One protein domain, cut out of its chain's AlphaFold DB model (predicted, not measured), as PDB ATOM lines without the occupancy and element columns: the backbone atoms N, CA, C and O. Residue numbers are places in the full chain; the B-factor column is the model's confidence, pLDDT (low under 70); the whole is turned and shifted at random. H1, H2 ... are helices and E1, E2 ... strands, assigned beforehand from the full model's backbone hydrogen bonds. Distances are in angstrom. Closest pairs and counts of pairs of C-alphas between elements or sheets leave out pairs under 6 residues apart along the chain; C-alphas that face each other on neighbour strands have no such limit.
ATOM      1  N   GLU A 211     102.361 126.854 167.921       97.88
ATOM      2  CA  GLU A 211     102.500 128.059 168.729       97.88
ATOM      3  C   GLU A 211     103.629 127.919 169.754       97.88
ATOM      4  O   GLU A 211     104.007 126.806 170.119       97.88
ATOM      5  N   LEU A 212     104.158 129.057 170.206       97.69
ATOM      6  CA  LEU A 212     105.194 129.148 171.233       97.69
ATOM      7  C   LEU A 212     105.099 130.512 171.942       97.69
ATOM      8  O   LEU A 212     104.831 131.526 171.293       97.69
ATOM      9  N   ASP A 213     105.306 130.539 173.259       97.62
ATOM     10  CA  ASP A 213     105.318 131.760 174.075       97.62
ATOM     11  C   ASP A 213     106.594 131.844 174.918       97.62
ATOM     12  O   ASP A 213     106.795 131.051 175.836       97.62
ATOM     13  N   MET A 214     107.427 132.840 174.613       96.62
ATOM     14  CA  MET A 214     108.672 133.135 175.325       96.62
ATOM     15  C   MET A 214     108.574 134.383 176.216       96.62
ATOM     16  O   MET A 214     109.546 134.739 176.885       96.62
ATOM     17  N   SER A 215     107.415 135.057 176.275       95.56
ATOM     18  CA  SER A 215     107.224 136.294 177.064       95.56
ATOM     19  C   SER A 215     107.494 136.110 178.563       95.56
ATOM     20  O   SER A 215     107.754 137.067 179.295       95.56
ATOM     21  N   HIS A 216     107.478 134.856 179.011       95.31
ATOM     22  CA  HIS A 216     107.687 134.417 180.377       95.31
ATOM     23  C   HIS A 216     109.163 134.167 180.756       95.31
ATOM     24  O   HIS A 216     109.415 133.871 181.930       95.31
ATOM     25  N   ASN A 217     110.120 134.306 179.827       96.12
ATOM     26  CA  ASN A 217     111.542 133.974 180.002       96.12
ATOM     27  C   ASN A 217     112.423 135.246 179.940       96.12
ATOM     28  O   ASN A 217     112.900 135.613 178.870       96.12
ATOM     29  N   PRO A 218     112.646 135.951 181.069       93.31
ATOM     30  CA  PRO A 218     113.170 137.322 181.069       93.31
ATOM     31  C   PRO A 218     114.706 137.439 181.004       93.31
ATOM     32  O   PRO A 218     115.239 138.514 181.269       93.31
ATOM     33  N   VAL A 219     115.430 136.344 180.737       94.56
ATOM     34  CA  VAL A 219     116.908 136.283 180.806       94.56
ATOM     35  C   VAL A 219     117.553 135.527 179.635       94.56
ATOM     36  O   VAL A 219     118.658 135.018 179.784       94.56
ATOM     37  N   LEU A 220     116.881 135.449 178.482       93.69
ATOM     38  CA  LEU A 220     117.488 134.953 177.238       93.69
ATOM     39  C   LEU A 220     118.625 135.893 176.794       93.69
ATOM     40  O   LEU A 220     118.542 137.105 176.999       93.69
ATOM     41  N   GLU A 221     119.702 135.346 176.219       89.31
ATOM     42  CA  GLU A 221     120.933 136.099 175.921       89.31
ATOM     43  C   GLU A 221     121.391 135.926 174.464       89.31
ATOM     44  O   GLU A 221     121.513 134.805 173.970       89.31
ATOM     45  N   GLY A 222     121.686 137.040 173.779       80.81
ATOM     46  CA  GLY A 222     122.128 137.048 172.377       80.81
ATOM     47  C   GLY A 222     121.181 136.276 171.452       80.81
ATOM     48  O   GLY A 222     119.965 136.340 171.606       80.81
ATOM     49  N   ASN A 223     121.738 135.481 170.538       76.31
ATOM     50  CA  ASN A 223     120.980 134.608 169.632       76.31
ATOM     51  C   ASN A 223     120.435 133.337 170.336       76.31
ATOM     52  O   ASN A 223     120.189 132.330 169.682       76.31
ATOM     53  N   GLY A 224     120.256 133.351 171.663       82.06
ATOM     54  CA  GLY A 224     119.837 132.208 172.485       82.06
ATOM     55  C   GLY A 224     118.376 131.769 172.330       82.06
ATOM     56  O   GLY A 224     117.811 131.197 173.261       82.06
ATOM     57  N   PHE A 225     117.739 132.040 171.194       91.94
ATOM     58  CA  PHE A 225     116.394 131.564 170.891       91.94
ATOM     59  C   PHE A 225     116.214 131.311 169.390       91.94
ATOM     60  O   PHE A 225     116.298 132.248 168.597       91.94
ATOM     61  N   VAL A 226     115.914 130.062 169.017       95.50
ATOM     62  CA  VAL A 226     115.611 129.663 167.632       95.50
ATOM     63  C   VAL A 226     114.402 128.723 167.601       95.50
ATOM     64  O   VAL A 226     114.323 127.765 168.370       95.50
ATOM     65  N   ALA A 227     113.448 129.018 166.711       96.44
ATOM     66  CA  ALA A 227     112.179 128.300 166.545       96.44
ATOM     67  C   ALA A 227     111.755 128.122 165.066       96.44
ATOM     68  O   ALA A 227     110.596 127.795 164.777       96.44
ATOM     69  N   ALA A 228     112.681 128.323 164.125       96.75
ATOM     70  CA  ALA A 228     112.513 128.023 162.704       96.75
ATOM     71  C   ALA A 228     112.182 126.534 162.458       96.75
ATOM     72  O   ALA A 228     112.332 125.697 163.345       96.75
ATOM     73  N   ASN A 229     111.721 126.170 161.261       97.31
ATOM     74  CA  ASN A 229     111.382 124.781 160.905       97.31
ATOM     75  C   ASN A 229     110.413 124.111 161.908       97.31
ATOM     76  O   ASN A 229     110.558 122.953 162.303       97.31
ATOM     77  N   ASN A 230     109.399 124.871 162.325       97.94
ATOM     78  CA  ASN A 230     108.228 124.400 163.066       97.94
ATOM     79  C   ASN A 230     106.973 124.481 162.175       97.94
ATOM     80  O   ASN A 230     107.080 124.536 160.953       97.94
ATOM     81  N   SER A 231     105.774 124.459 162.753       96.50
ATOM     82  CA  SER A 231     104.498 124.639 162.041       96.50
ATOM     83  C   SER A 231     103.744 125.874 162.557       96.50
ATOM     84  O   SER A 231     102.508 125.868 162.626       96.50
ATOM     85  N   LEU A 232     104.481 126.910 162.979       97.44
ATOM     86  CA  LEU A 232     103.953 128.028 163.758       97.44
ATOM     87  C   LEU A 232     102.889 128.822 162.988       97.44
ATOM     88  O   LEU A 232     102.994 129.089 161.794       97.44
ATOM     89  N   ASN A 233     101.854 129.233 163.717       96.88
ATOM     90  CA  ASN A 233     100.844 130.198 163.267       96.88
ATOM     91  C   ASN A 233     100.916 131.488 164.103       96.88
ATOM     92  O   ASN A 233     100.484 132.550 163.655       96.88
ATOM     93  N   ARG A 234     101.483 131.394 165.314       97.38
ATOM     94  CA  ARG A 234     101.756 132.501 166.234       97.38
ATOM     95  C   ARG A 234     103.022 132.224 167.047       97.38
ATOM     96  O   ARG A 234     103.267 131.081 167.422       97.38
ATOM     97  N   LEU A 235     103.776 133.271 167.354       97.94
ATOM     98  CA  LEU A 235     104.919 133.253 168.267       97.94
ATOM     99  C   LEU A 235     104.825 134.491 169.159       97.94
ATOM    100  O   LEU A 235     104.767 135.603 168.640       97.94
ATOM    101  N   THR A 236     104.818 134.326 170.479       97.69
ATOM    102  CA  THR A 236     105.006 135.456 171.401       97.69
ATOM    103  C   THR A 236     106.483 135.554 171.752       97.69
ATOM    104  O   THR A 236     107.060 134.619 172.313       97.69
ATOM    105  N   LEU A 237     107.098 136.677 171.383       95.38
ATOM    106  CA  LEU A 237     108.518 136.941 171.594       95.38
ATOM    107  C   LEU A 237     108.847 137.126 173.090       95.38
ATOM    108  O   LEU A 237     107.943 137.394 173.890       95.38
ATOM    109  N   PRO A 238     110.131 137.014 173.483       94.38
ATOM    110  CA  PRO A 238     110.577 137.344 174.835       94.38
ATOM    111  C   PRO A 238     110.137 138.739 175.288       94.38
ATOM    112  O   PRO A 238     109.889 139.622 174.469       94.38
ATOM    113  N   ASN A 239     110.055 138.953 176.601       93.44
ATOM    114  CA  ASN A 239     109.793 140.269 177.189       93.44
ATOM    115  C   ASN A 239     111.046 140.766 177.920       93.44
ATOM    116  O   ASN A 239     111.150 140.663 179.143       93.44
ATOM    117  N   ILE A 240     112.024 141.234 177.142       93.19
ATOM    118  CA  ILE A 240     113.355 141.624 177.609       93.19
ATOM    119  C   ILE A 240     113.701 142.985 176.977       93.19
ATOM    120  O   ILE A 240     113.879 143.062 175.760       93.19
ATOM    121  N   PRO A 241     113.797 144.073 177.766       88.12
ATOM    122  CA  PRO A 241     114.167 145.389 177.248       88.12
ATOM    123  C   PRO A 241     115.462 145.353 176.429       88.12
ATOM    124  O   PRO A 241     116.438 144.726 176.835       88.12
ATOM    125  N   ASP A 242     115.442 146.033 175.282       88.12
ATOM    126  CA  ASP A 242     116.560 146.168 174.337       88.12
ATOM    127  C   ASP A 242     117.142 144.842 173.788       88.12
ATOM    128  O   ASP A 242     118.232 144.836 173.215       88.12
ATOM    129  N   PHE A 243     116.416 143.720 173.907       91.19
ATOM    130  CA  PHE A 243     116.814 142.419 173.356       91.19
ATOM    131  C   PHE A 243     116.445 142.294 171.865       91.19
ATOM    132  O   PHE A 243     115.252 142.311 171.540       91.19
ATOM    133  N   PRO A 244     117.422 142.150 170.949       93.12
ATOM    134  CA  PRO A 244     117.162 141.985 169.524       93.12
ATOM    135  C   PRO A 244     116.841 140.527 169.170       93.12
ATOM    136  O   PRO A 244     117.544 139.607 169.576       93.12
ATOM    137  N   VAL A 245     115.817 140.326 168.342       93.12
ATOM    138  CA  VAL A 245     115.495 139.050 167.690       93.12
ATOM    139  C   VAL A 245     115.521 139.262 166.181       93.12
ATOM    140  O   VAL A 245     114.707 140.009 165.642       93.12
ATOM    141  N   GLU A 246     116.456 138.613 165.494       94.06
ATOM    142  CA  GLU A 246     116.509 138.577 164.028       94.06
ATOM    143  C   GLU A 246     115.333 137.736 163.506       94.06
ATOM    144  O   GLU A 246     115.095 136.636 164.005       94.06
ATOM    145  N   ALA A 247     114.574 138.228 162.521       93.25
ATOM    146  CA  ALA A 247     113.387 137.521 162.025       93.25
ATOM    147  C   ALA A 247     113.708 136.096 161.523       93.25
ATOM    148  O   ALA A 247     112.912 135.175 161.725       93.25
ATOM    149  N   GLU A 248     114.901 135.895 160.951       93.12
ATOM    150  CA  GLU A 248     115.413 134.606 160.465       93.12
ATOM    151  C   GLU A 248     115.303 133.468 161.508       93.12
ATOM    152  O   GLU A 248     115.061 132.325 161.119       93.12
ATOM    153  N   VAL A 249     115.350 133.747 162.825       93.19
ATOM    154  CA  VAL A 249     115.261 132.696 163.869       93.19
ATOM    155  C   VAL A 249     113.889 132.012 163.969       93.19
ATOM    156  O   VAL A 249     113.762 130.999 164.661       93.19
ATOM    157  N   PHE A 250     112.858 132.548 163.307       94.44
ATOM    158  CA  PHE A 250     111.520 131.947 163.229       94.44
ATOM    159  C   PHE A 250     110.858 132.030 161.840       94.44
ATOM    160  O   PHE A 250     109.817 131.402 161.643       94.44
ATOM    161  N   LEU A 251     111.417 132.781 160.881       94.06
ATOM    162  CA  LEU A 251     110.757 133.059 159.599       94.06
ATOM    163  C   LEU A 251     110.567 131.806 158.725       94.06
ATOM    164  O   LEU A 251     109.495 131.618 158.145       94.06
ATOM    165  N   GLU A 252     111.577 130.932 158.658       95.00
ATOM    166  CA  GLU A 252     111.461 129.625 158.000       95.00
ATOM    167  C   GLU A 252     110.598 128.678 158.847       95.00
ATOM    168  O   GLU A 252     110.787 128.554 160.056       95.00
ATOM    169  N   GLN A 253     109.647 127.988 158.220       96.19
ATOM    170  CA  GLN A 253     108.742 127.023 158.851       96.19
ATOM    171  C   GLN A 253     108.559 125.824 157.910       96.19
ATOM    172  O   GLN A 253     108.661 125.971 156.693       96.19
ATOM    173  N   ASN A 254     108.269 124.646 158.466       93.75
ATOM    174  CA  ASN A 254     108.129 123.403 157.711       93.75
ATOM    175  C   ASN A 254     107.074 123.543 156.600       93.75
ATOM    176  O   ASN A 254     105.934 123.919 156.895       93.75
ATOM    177  N   PRO A 255     107.384 123.170 155.347       90.88
ATOM    178  CA  PRO A 255     106.402 123.189 154.275       90.88
ATOM    179  C   PRO A 255     105.273 122.189 154.556       90.88
ATOM    180  O   PRO A 255     105.486 121.097 155.091       90.88
ATOM    181  N   ARG A 256     104.056 122.546 154.145       88.31
ATOM    182  CA  ARG A 256     102.857 121.700 154.262       88.31
ATOM    183  C   ARG A 256     102.131 121.634 152.920       88.31
ATOM    184  O   ARG A 256     102.331 122.492 152.068       88.31
ATOM    185  N   THR A 257     101.280 120.629 152.713       89.50
ATOM    186  CA  THR A 257     100.581 120.428 151.429       89.50
ATOM    187  C   THR A 257      99.861 121.700 150.980       89.50
ATOM    188  O   THR A 257      98.964 122.182 151.673       89.50
ATOM    189  N   GLY A 258     100.268 122.239 149.830       91.12
ATOM    190  CA  GLY A 258      99.743 123.476 149.254       91.12
ATOM    191  C   GLY A 258     100.366 124.788 149.744       91.12
ATOM    192  O   GLY A 258      99.940 125.832 149.261       91.12
ATOM    193  N   TYR A 259     101.352 124.759 150.648       91.81
ATOM    194  CA  TYR A 259     101.998 125.950 151.218       91.81
ATOM    195  C   TYR A 259     103.511 125.718 151.430       91.81
ATOM    196  O   TYR A 259     103.908 125.033 152.376       91.81
ATOM    197  N   ASP A 260     104.352 126.284 150.557       89.75
ATOM    198  CA  ASP A 260     105.824 126.202 150.621       89.75
ATOM    199  C   ASP A 260     106.499 127.398 151.323       89.75
ATOM    200  O   ASP A 260     107.683 127.318 151.646       89.75
ATOM    201  N   ARG A 261     105.750 128.471 151.624       90.31
ATOM    202  CA  ARG A 261     106.247 129.686 152.294       90.31
ATOM    203  C   ARG A 261     105.321 130.165 153.417       90.31
ATOM    204  O   ARG A 261     104.094 130.090 153.305       90.31
ATOM    205  N   THR A 262     105.911 130.759 154.457       94.25
ATOM    206  CA  THR A 262     105.205 131.642 155.403       94.25
ATOM    207  C   THR A 262     105.689 133.086 155.282       94.25
ATOM    208  O   THR A 262     106.818 133.348 154.877       94.25
ATOM    209  N   GLU A 263     104.813 134.032 155.602       95.75
ATOM    210  CA  GLU A 263     105.093 135.466 155.694       95.75
ATOM    211  C   GLU A 263     104.646 135.946 157.074       95.75
ATOM    212  O   GLU A 263     103.550 135.600 157.516       95.75
ATOM    213  N   TRP A 264     105.465 136.735 157.764       97.62
ATOM    214  CA  TRP A 264     105.218 137.080 159.165       97.62
ATOM    215  C   TRP A 264     104.732 138.517 159.342       97.62
ATOM    216  O   TRP A 264     105.065 139.402 158.556       97.62
ATOM    217  N   TYR A 265     103.907 138.738 160.366       98.25
ATOM    218  CA  TYR A 265     103.193 139.993 160.594       98.25
ATOM    219  C   TYR A 265     103.102 140.351 162.082       98.25
ATOM    220  O   TYR A 265     102.935 139.481 162.936       98.25
ATOM    221  N   TYR A 266     103.118 141.650 162.391       96.56
ATOM    222  CA  TYR A 266     102.880 142.189 163.740       96.56
ATOM    223  C   TYR A 266     101.393 142.198 164.154       96.56
ATOM    224  O   TYR A 266     101.054 142.692 165.230       96.56
ATOM    225  N   ASP A 267     100.488 141.728 163.293       96.44
ATOM    226  CA  ASP A 267      99.047 141.715 163.525       96.44
ATOM    227  C   ASP A 267      98.358 140.523 162.846       96.44
ATOM    228  O   ASP A 267      98.710 140.118 161.739       96.44
ATOM    229  N   GLN A 268      97.304 140.014 163.485       95.31
ATOM    230  CA  GLN A 268      96.485 138.909 162.972       95.31
ATOM    231  C   GLN A 268      95.687 139.274 161.697       95.31
ATOM    232  O   GLN A 268      95.159 138.390 161.027       95.31
ATOM    233  N   GLY A 269      95.585 140.564 161.354       96.12
ATOM    234  CA  GLY A 269      94.990 141.034 160.099       96.12
ATOM    235  C   GLY A 269      95.932 140.949 158.893       96.12
ATOM    236  O   GLY A 269      95.496 141.210 157.773       96.12
ATOM    237  N   TYR A 270      97.201 140.583 159.109       96.12
ATOM    238  CA  TYR A 270      98.259 140.543 158.100       96.12
ATOM    239  C   TYR A 270      98.464 141.886 157.370       96.12
ATOM    240  O   TYR A 270      98.638 141.931 156.149       96.12
ATOM    241  N   THR A 271      98.423 142.998 158.116       96.75
ATOM    242  CA  THR A 271      98.535 144.366 157.569       96.75
ATOM    243  C   THR A 271      99.913 145.005 157.765       96.75
ATOM    244  O   THR A 271     100.294 145.886 156.993       96.75
ATOM    245  N   ARG A 272     100.683 144.555 158.761       97.00
ATOM    246  CA  ARG A 272     102.012 145.059 159.137       97.00
ATOM    247  C   ARG A 272     103.057 143.942 158.996       97.00
ATOM    248  O   ARG A 272     103.277 143.221 159.971       97.00
ATOM    249  N   PRO A 273     103.654 143.744 157.807       97.19
ATOM    250  CA  PRO A 273     104.608 142.662 157.575       97.19
ATOM    251  C   PRO A 273     105.905 142.838 158.372       97.19
ATOM    252  O   PRO A 273     106.250 143.944 158.789       97.19
ATOM    253  N   ILE A 274     106.610 141.723 158.532       96.56
ATOM    254  CA  ILE A 274     107.971 141.590 159.049       96.56
ATOM    255  C   ILE A 274     108.853 141.187 157.865       96.56
ATOM    256  O   ILE A 274     108.542 140.229 157.153       96.56
ATOM    257  N   GLY A 275     109.922 141.941 157.624       93.50
ATOM    258  CA  GLY A 275     110.927 141.624 156.617       93.50
ATOM    259  C   GLY A 275     111.837 140.472 157.046       93.50
ATOM    260  O   GLY A 275     112.110 140.285 158.227       93.50
ATOM    261  N   GLU A 276     112.363 139.733 156.066       90.00
ATOM    262  CA  GLU A 276     113.325 138.631 156.258       90.00
ATOM    263  C   GLU A 276     114.522 139.031 157.141       90.00
ATOM    264  O   GLU A 276     114.988 138.236 157.945       90.00
ATOM    265  N   LYS A 277     114.962 140.294 157.036       92.06
ATOM    266  CA  LYS A 277     116.142 140.856 157.718       92.06
ATOM    267  C   LYS A 277     115.790 141.885 158.793       92.06
ATOM    268  O   LYS A 277     116.625 142.717 159.151       92.06
ATOM    269  N   ASP A 278     114.548 141.874 159.271       93.38
ATOM    270  CA  ASP A 278     114.124 142.756 160.355       93.38
ATOM    271  C   ASP A 278     114.730 142.288 161.686       93.38
ATOM    272  O   ASP A 278     114.715 141.102 162.018       93.38
ATOM    273  N   VAL A 279     115.215 143.244 162.479       93.69
ATOM    274  CA  VAL A 279     115.637 143.017 163.866       93.69
ATOM    275  C   VAL A 279     114.561 143.577 164.789       93.69
ATOM    276  O   VAL A 279     114.330 144.786 164.840       93.69
ATOM    277  N   ILE A 280     113.882 142.687 165.504       93.00
ATOM    278  CA  ILE A 280     112.721 142.993 166.337       93.00
ATOM    279  C   ILE A 280     113.167 143.133 167.792       93.00
ATOM    280  O   ILE A 280     113.717 142.198 168.363       93.00
ATOM    281  N   MET A 281     112.885 144.273 168.427       92.75
ATOM    282  CA  MET A 281     113.095 144.424 169.873       92.75
ATOM    283  C   MET A 281     112.003 143.665 170.636       92.75
ATOM    284  O   MET A 281     110.815 143.943 170.450       92.75
ATOM    285  N   ALA A 282     112.385 142.693 171.463       91.62
ATOM    286  CA  ALA A 282     111.468 141.742 172.087       91.62
ATOM    287  C   ALA A 282     110.832 142.297 173.378       91.62
ATOM    288  O   ALA A 282     111.380 142.204 174.475       91.62
ATOM    289  N   THR A 283     109.634 142.868 173.253       92.75
ATOM    290  CA  THR A 283     108.856 143.478 174.343       92.75
ATOM    291  C   THR A 283     107.587 142.674 174.666       92.75
ATOM    292  O   THR A 283     106.533 143.253 174.939       92.75
ATOM    293  N   GLY A 284     107.644 141.343 174.561       92.94
ATOM    294  CA  GLY A 284     106.524 140.433 174.831       92.94
ATOM    295  C   GLY A 284     105.418 140.421 173.769       92.94
ATOM    296  O   GLY A 284     104.297 140.014 174.069       92.94
ATOM    297  N   GLN A 285     105.680 140.905 172.551       94.88
ATOM    298  CA  GLN A 285     104.678 140.989 171.485       94.88
ATOM    299  C   GLN A 285     104.460 139.652 170.758       94.88
ATOM    300  O   GLN A 285     105.402 138.898 170.513       94.88
ATOM    301  N   THR A 286     103.217 139.386 170.347       97.62
ATOM    302  CA  THR A 286     102.886 138.268 169.447       97.62
ATOM    303  C   THR A 286     103.081 138.670 167.986       97.62
ATOM    304  O   THR A 286     102.592 139.715 167.554       97.62
ATOM    305  N   VAL A 287     103.750 137.812 167.219       97.88
ATOM    306  CA  VAL A 287     103.843 137.857 165.755       97.88
ATOM    307  C   VAL A 287     103.102 136.661 165.144       97.88
ATOM    308  O   VAL A 287     102.988 135.600 165.765       97.88
ATOM    309  N   TYR A 288     102.555 136.839 163.943       98.31
ATOM    310  CA  TYR A 288     101.605 135.922 163.305       98.31
ATOM    311  C   TYR A 288     102.111 135.470 161.934       98.31
ATOM    312  O   TYR A 288     102.554 136.303 161.143       98.31
ATOM    313  N   ALA A 289     101.995 134.176 161.635       97.19
ATOM    314  CA  ALA A 289     102.419 133.606 160.358       97.19
ATOM    315  C   ALA A 289     101.240 133.460 159.386       97.19
ATOM    316  O   ALA A 289     100.257 132.766 159.659       97.19
ATOM    317  N   ARG A 290     101.368 134.071 158.208       95.56
ATOM    318  CA  ARG A 290     100.501 133.864 157.050       95.56
ATOM    319  C   ARG A 290     101.117 132.802 156.152       95.56
ATOM    320  O   ARG A 290     102.141 133.029 155.517       95.56
ATOM    321  N   TRP A 291     100.469 131.651 156.061       93.62
ATOM    322  CA  TRP A 291     100.850 130.611 155.111       93.62
ATOM    323  C   TRP A 291     100.436 131.030 153.695       93.62
ATOM    324  O   TRP A 291      99.265 131.333 153.460       93.62
ATOM    325  N   VAL A 292     101.385 131.052 152.759       92.12
ATOM    326  CA  VAL A 292     101.167 131.491 151.372       92.12
ATOM    327  C   VAL A 292     100.749 130.292 150.515       92.12
ATOM    328  O   VAL A 292     101.513 129.329 150.455       92.12
ATOM    329  N   PRO A 293      99.567 130.294 149.865       92.25
ATOM    330  CA  PRO A 293      99.149 129.162 149.048       92.25
ATOM    331  C   PRO A 293      99.930 129.092 147.730       92.25
ATOM    332  O   PRO A 293     100.133 130.102 147.050       92.25
TER     333      PRO A 293
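Overview. This is residues 211 to 293 of the 863 residues of an uncharacterized protein of Gemmiger sp. An120 (UniProt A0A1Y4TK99). A small, elongated strand domain: a curled, twisted sheet of four strands, E1, E2, E6 and E4, is carried on at one end by a two-stranded ribbon of E3 and E5, with E2 leading into E3 and E5 leading back into E6. The short helix H1 only grazes the sheet, and two long stretches, residues 214 to 233 and 266 to 278, hold no named element. The printed part has 83 residues, with six named strands and one named helix in the order E1, E2, E3, H1, E4, E5, E6; under half of the residues are in named elements, and the class is mostly strand. The larger sheet runs E1, E2, E6, E4 and is mixed; E3 and E5 are antiparallel. The whole is compact, with a radius of gyration of the C-alphas of 12.3 A, and spans 38 by 24 by 22 A.

Arrangement. Start at the inner strand E6, residues 286 to 292, whose pairing is staggered: residues 286 to 288 pair with E2, residues 234 to 236, and residues 288 to 292 with E4, residues 261 to 265. E6 and E2 are antiparallel at 159 degrees, with N 287 and O 235 2.8 A apart, within hydrogen-bond range. E6 and E4 are antiparallel at 147 degrees; look at N 290 and O 263, 2.8 A apart. Beyond E2, the edge strand E1, residues 211 to 213, is parallel to it at 7 degrees, with N 236 and O 212 at 2.9 A. In the second sheet, E3, residues 239 to 246, bends by 101 degrees at residue 242 and is antiparallel to E5, residues 279 to 283, at 158 degrees; N 240 and O 282 are 2.9 A apart, N 245 and O 280 2.8 A. H1, residues 248 to 251, is on the larger sheet but only grazes it with residues 250 to 251; the closest C-alphas of H1 and E4, those of Leu 251 and Trp 264, are 6.9 A apart. H1 is too short for an O i to N i+4 pair, and its one O i to N i+3 pair is not within range.

Along the chain. Find C-alpha 286 at (102.886, 138.268, 169.447); from there E6 runs 19.4 A to C-alpha 292 at (101.167, 131.491, 151.372). E4 is 13.6 A long, E3 14.9 A and E5 12.5 A. E1 begins at C-alpha 211, at (102.500, 128.059, 168.729), and is 7.1 A long; E2 is 6.8 A and H1 5.0 A.

Size, cuts and confidence. The C-alphas farthest apart, those of Pro 241 and Thr 257, are 38.4 A apart. The links E1 to E2 and E4 to E5 are long. The printed part has no cut, and no printed residue is under 70 in pLDDT.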